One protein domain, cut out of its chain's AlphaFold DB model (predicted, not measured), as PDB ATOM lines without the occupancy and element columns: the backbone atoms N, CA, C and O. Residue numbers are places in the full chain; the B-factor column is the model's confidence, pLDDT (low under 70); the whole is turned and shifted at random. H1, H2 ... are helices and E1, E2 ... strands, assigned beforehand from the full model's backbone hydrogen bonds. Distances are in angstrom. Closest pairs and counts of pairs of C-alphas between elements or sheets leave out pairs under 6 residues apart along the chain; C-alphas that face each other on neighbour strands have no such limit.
ATOM      1  N   SER A 395     -35.725  43.056  27.770       86.56
ATOM      2  CA  SER A 395     -37.029  42.889  27.131       86.56
ATOM      3  C   SER A 395     -37.142  41.467  26.579       86.56
ATOM      4  O   SER A 395     -36.617  41.129  25.515       86.56
ATOM      5  N   MET A 396     -37.834  40.610  27.330       92.75
ATOM      6  CA  MET A 396     -38.117  39.219  26.970       92.75
ATOM      7  C   MET A 396     -39.232  39.136  25.920       92.75
ATOM      8  O   MET A 396     -40.057  38.236  25.962       92.75
ATOM      9  N   GLU A 397     -39.301  40.082  24.988       96.25
ATOM     10  CA  GLU A 397     -40.305  40.117  23.927       96.25
ATOM     11  C   GLU A 397     -39.779  39.450  22.648       96.25
ATOM     12  O   GLU A 397     -38.606  39.565  22.277       96.25
ATOM     13  N   CYS A 398     -40.665  38.739  21.961       96.94
ATOM     14  CA  CYS A 398     -40.380  38.075  20.702       96.94
ATOM     15  C   CYS A 398     -39.915  39.094  19.661       96.94
ATOM     16  O   CYS A 398     -40.655  40.009  19.311       96.94
ATOM     17  N   LYS A 399     -38.731  38.887  19.079       95.12
ATOM     18  CA  LYS A 399     -38.142  39.808  18.095       95.12
ATOM     19  C   LYS A 399     -38.812  39.769  16.718       95.12
ATOM     20  O   LYS A 399     -38.428  40.531  15.837       95.12
ATOM     21  N   ILE A 400     -39.805  38.898  16.526       95.50
ATOM     22  CA  ILE A 400     -40.604  38.829  15.295       95.50
ATOM     23  C   ILE A 400     -41.904  39.619  15.444       95.50
ATOM     24  O   ILE A 400     -42.183  40.484  14.620       95.50
ATOM     25  N   CYS A 401     -42.706  39.336  16.476       97.00
ATOM     26  CA  CYS A 401     -44.000  40.001  16.650       97.00
ATOM     27  C   CYS A 401     -43.952  41.219  17.579       97.00
ATOM     28  O   CYS A 401     -44.907  41.989  17.582       97.00
ATOM     29  N   MET A 402     -42.894  41.388  18.380       96.31
ATOM     30  CA  MET A 402     -42.750  42.450  19.392       96.31
ATOM     31  C   MET A 402     -43.963  42.568  20.333       96.31
ATOM     32  O   MET A 402     -44.284  43.644  20.816       96.31
ATOM     33  N   THR A 403     -44.703  41.469  20.525       95.81
ATOM     34  CA  THR A 403     -45.977  41.469  21.266       95.81
ATOM     35  C   THR A 403     -46.008  40.397  22.351       95.81
ATOM     36  O   THR A 403     -46.485  40.636  23.453       95.81
ATOM     37  N   GLN A 404     -45.531  39.192  22.039       96.69
ATOM     38  CA  GLN A 404     -45.534  38.059  22.965       96.69
ATOM     39  C   GLN A 404     -44.175  37.902  23.641       96.69
ATOM     40  O   GLN A 404     -43.159  38.329  23.097       96.69
ATOM     41  N   ILE A 405     -44.161  37.244  24.797       96.19
ATOM     42  CA  ILE A 405     -42.935  36.916  25.523       96.19
ATOM     43  C   ILE A 405     -42.174  35.806  24.777       96.19
ATOM     44  O   ILE A 405     -42.776  34.935  24.147       96.19
ATOM     45  N   VAL A 406     -40.845  35.865  24.810       96.31
ATOM     46  CA  VAL A 406     -39.947  34.818  24.321       96.31
ATOM     47  C   VAL A 406     -40.085  33.585  25.207       96.31
ATOM     48  O   VAL A 406     -39.791  33.640  26.398       96.31
ATOM     49  N   ASP A 407     -40.470  32.466  24.607       95.25
ATOM     50  CA  ASP A 407     -40.642  31.169  25.275       95.25
ATOM     51  C   ASP A 407     -39.924  30.022  24.539       95.25
ATOM     52  O   ASP A 407     -39.909  28.891  25.015       95.25
ATOM     53  N   THR A 408     -39.320  30.297  23.378       94.50
ATOM     54  CA  THR A 408     -38.719  29.274  22.521       94.50
ATOM     55  C   THR A 408     -37.247  29.575  22.259       94.50
ATOM     56  O   THR A 408     -36.890  30.645  21.753       94.50
ATOM     57  N   ALA A 409     -36.390  28.598  22.561       95.06
ATOM     58  CA  ALA A 409     -34.952  28.663  22.327       95.06
ATOM     59  C   ALA A 409     -34.530  27.757  21.161       95.06
ATOM     60  O   ALA A 409     -35.019  26.637  20.991       95.06
ATOM     61  N   LEU A 410     -33.586  28.241  20.352       94.69
ATOM     62  CA  LEU A 410     -33.036  27.497  19.222       94.69
ATOM     63  C   LEU A 410     -31.682  26.877  19.575       94.69
ATOM     64  O   LEU A 410     -30.709  27.585  19.836       94.69
ATOM     65  N   PHE A 411     -31.583  25.553  19.514       93.81
ATOM     66  CA  PHE A 411     -30.360  24.802  19.807       93.81
ATOM     67  C   PHE A 411     -29.665  24.366  18.509       93.81
ATOM     68  O   PHE A 411     -30.364  24.076  17.545       93.81
ATOM     69  N   PRO A 412     -28.325  24.276  18.425       94.12
ATOM     70  CA  PRO A 412     -27.324  24.460  19.481       94.12
ATOM     71  C   PRO A 412     -26.939  25.911  19.757       94.12
ATOM     72  O   PRO A 412     -26.180  26.168  20.682       94.12
ATOM     73  N   CYS A 413     -27.433  26.874  18.978       96.19
ATOM     74  CA  CYS A 413     -26.945  28.250  19.072       96.19
ATOM     75  C   CYS A 413     -27.387  29.022  20.329       96.19
ATOM     76  O   CYS A 413     -26.835  30.082  20.588       96.19
ATOM     77  N   GLY A 414     -28.379  28.533  21.079       94.94
ATOM     78  CA  GLY A 414     -28.845  29.135  22.332       94.94
ATOM     79  C   GLY A 414     -29.672  30.414  22.177       94.94
ATOM     80  O   GLY A 414     -29.991  31.052  23.175       94.94
ATOM     81  N   HIS A 415     -30.042  30.812  20.957       95.88
ATOM     82  CA  HIS A 415     -30.844  32.017  20.748       95.88
ATOM     83  C   HIS A 415     -32.286  31.812  21.224       95.88
ATOM     84  O   HIS A 415     -33.054  31.089  20.588       95.88
ATOM     85  N   ALA A 416     -32.655  32.501  22.304       95.00
ATOM     86  CA  ALA A 416     -34.023  32.649  22.786       95.00
ATOM     87  C   ALA A 416     -34.534  34.040  22.386       95.00
ATOM     88  O   ALA A 416     -34.259  35.032  23.054       95.00
ATOM     89  N   ALA A 417     -35.220  34.125  21.246       95.12
ATOM     90  CA  ALA A 417     -35.706  35.399  20.702       95.12
ATOM     91  C   ALA A 417     -37.110  35.314  20.088       95.12
ATOM     92  O   ALA A 417     -37.592  36.293  19.511       95.12
ATOM     93  N   PHE A 418     -37.769  34.159  20.196       95.94
ATOM     94  CA  PHE A 418     -39.052  33.888  19.556       95.94
ATOM     95  C   PHE A 418     -40.082  33.463  20.592       95.94
ATOM     96  O   PHE A 418     -39.764  32.737  21.533       95.94
ATOM     97  N   CYS A 419     -41.322  33.891  20.379       96.62
ATOM     98  CA  CYS A 419     -42.466  33.202  20.951       96.62
ATOM     99  C   CYS A 419     -42.774  31.939  20.134       96.62
ATOM    100  O   CYS A 419     -42.383  31.831  18.963       96.62
ATOM    101  N   ARG A 420     -43.546  31.028  20.721       94.81
ATOM    102  CA  ARG A 420     -43.872  29.720  20.161       94.81
ATOM    103  C   ARG A 420     -44.477  29.802  18.770       94.81
ATOM    104  O   ARG A 420     -44.020  29.123  17.858       94.81
ATOM    105  N   TRP A 421     -45.456  30.685  18.576       96.06
ATOM    106  CA  TRP A 421     -46.113  30.831  17.278       96.06
ATOM    107  C   TRP A 421     -45.135  31.293  16.192       96.06
ATOM    108  O   TRP A 421     -45.085  30.719  15.108       96.06
ATOM    109  N   CYS A 422     -44.312  32.305  16.488       97.19
ATOM    110  CA  CYS A 422     -43.316  32.793  15.538       97.19
ATOM    111  C   CYS A 422     -42.225  31.748  15.258       97.19
ATOM    112  O   CYS A 422     -41.775  31.639  14.118       97.19
ATOM    113  N   ALA A 423     -41.827  30.961  16.262       95.69
ATOM    114  CA  ALA A 423     -40.889  29.862  16.077       95.69
ATOM    115  C   ALA A 423     -41.449  28.794  15.124       95.69
ATOM    116  O   ALA A 423     -40.750  28.402  14.195       95.69
ATOM    117  N   GLU A 424     -42.716  28.399  15.284       94.56
ATOM    118  CA  GLU A 424     -43.394  27.436  14.401       94.56
ATOM    119  C   GLU A 424     -43.522  27.948  12.954       94.56
ATOM    120  O   GLU A 424     -43.409  27.164  12.012       94.56
ATOM    121  N   GLN A 425     -43.713  29.260  12.750       95.94
ATOM    122  CA  GLN A 425     -43.747  29.846  11.401       95.94
ATOM    123  C   GLN A 425     -42.364  29.878  10.739       95.94
ATOM    124  O   GLN A 425     -42.245  29.629   9.540       95.94
ATOM    125  N   CYS A 426     -41.313  30.205  11.495       94.44
ATOM    126  CA  CYS A 426     -39.957  30.305  10.950       94.44
ATOM    127  C   CYS A 426     -39.278  28.946  10.786       94.44
ATOM    128  O   CYS A 426     -38.460  28.768   9.885       94.44
ATOM    129  N   ILE A 427     -39.581  28.009  11.679       94.81
ATOM    130  CA  ILE A 427     -38.975  26.687  11.743       94.81
ATOM    131  C   ILE A 427     -40.112  25.675  11.943       94.81
ATOM    132  O   ILE A 427     -40.397  25.254  13.063       94.81
ATOM    133  N   PRO A 428     -40.800  25.278  10.861       94.31
ATOM    134  CA  PRO A 428     -41.911  24.343  10.960       94.31
ATOM    135  C   PRO A 428     -41.429  23.010  11.536       94.31
ATOM    136  O   PRO A 428     -40.508  22.399  10.990       94.31
ATOM    137  N   SER A 429     -42.043  22.550  12.623       94.38
ATOM    138  CA  SER A 429     -41.777  21.247  13.240       94.38
ATOM    139  C   SER A 429     -42.805  20.196  12.815       94.38
ATOM    140  O   SER A 429     -43.808  20.495  12.154       94.38
ATOM    141  N   PHE A 430     -42.540  18.928  13.126       93.06
ATOM    142  CA  PHE A 430     -43.514  17.869  12.881       93.06
ATOM    143  C   PHE A 430     -44.656  17.939  13.910       93.06
ATOM    144  O   PHE A 430     -44.390  18.095  15.098       93.06
ATOM    145  N   PRO A 431     -45.926  17.718  13.513       91.69
ATOM    146  CA  PRO A 431     -47.052  17.751  14.453       91.69
ATOM    147  C   PRO A 431     -46.947  16.742  15.608       91.69
ATOM    148  O   PRO A 431     -47.482  16.980  16.683       91.69
ATOM    149  N   HIS A 432     -46.280  15.608  15.375       93.56
ATOM    150  CA  HIS A 432     -46.080  14.547  16.367       93.56
ATOM    151  C   HIS A 432     -44.767  14.690  17.152       93.56
ATOM    152  O   HIS A 432     -44.572  13.978  18.130       93.56
ATOM    153  N   ASP A 433     -43.868  15.577  16.718       91.69
ATOM    154  CA  ASP A 433     -42.578  15.819  17.360       91.69
ATOM    155  C   ASP A 433     -42.192  17.298  17.183       91.69
ATOM    156  O   ASP A 433     -41.523  17.666  16.208       91.69
ATOM    157  N   PRO A 434     -42.617  18.170  18.114       88.56
ATOM    158  CA  PRO A 434     -42.357  19.599  18.012       88.56
ATOM    159  C   PRO A 434     -40.879  19.952  18.231       88.56
ATOM    160  O   PRO A 434     -40.465  21.059  17.893       88.56
ATOM    161  N   THR A 435     -40.077  19.023  18.764       88.88
ATOM    162  CA  THR A 435     -38.637  19.230  18.979       88.88
ATOM    163  C   THR A 435     -37.830  19.063  17.690       88.88
ATOM    164  O   THR A 435     -36.685  19.512  17.567       88.88
TER     165      THR A 435
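Overview. This is residues 395 to 435 of the 455 residues of the protein "RING-type domain-containing protein" of Aspergillus tanneri (UniProt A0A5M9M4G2). A small two-stranded hairpin, E1 and E2, has one short helix, H1, at the end away from its turn; a looped stretch with no named element, residues 395 to 407, lies at one end of the longest axis, and a tail whose residues 428 to 433 stick out makes the other. The printed part has 41 residues, with the order E1, E2, H1, E3 along the chain and an antiparallel sheet E1 - E2. The class is mixed, helices and strands, with 18 residues, under half, in named elements. The whole is compact by its radius of gyration of the C-alphas, 10.1 A, yet elongated, with spans of 31 by 20 by 13 A.

Along the chain. E1, residues 408 to 411, is 9.9 A long and begins with C-alpha 408 at (-38.719, 29.274, 22.521). E2, residues 415 to 418, is 8.5 A long. H1, residues 420 to 426, measures 10.0 A and begins with C-alpha 420 at (-43.872, 29.720, 20.161). E3, residues 433 to 435, measures 5.5 A and ends with C-alpha 435 at (-38.637, 19.230, 18.979).

Arrangement. E1 and E2 form a hairpin over a tight link, antiparallel at 146 degrees between their directions. N 408 and O 418 are 3.1 A apart and N 410 and O 415 are 2.9 A apart, both within hydrogen-bond range. The C-alphas of Ala 409 and Ala 416, which face each other, are 4.1 A apart. A tight link of one residue joins E2 to H1. The closest C-alphas of E1 and H1, those of Thr 408 and Arg 420, are 5.7 A apart. In H1 every O i to N i+4 pair is within hydrogen-bond range. E3 pairs with no named strand and is apart from E1, E2 and H1.

Size, cuts and confidence. The two C-alphas farthest apart, those of Ser 395 and His 432, are 31.6 A from each other. The printed part has no cut, and no link between named elements is long. Residues 428 to 433 stand free. The mean pLDDT of the printed part is 94.6, and no printed residue is under 70.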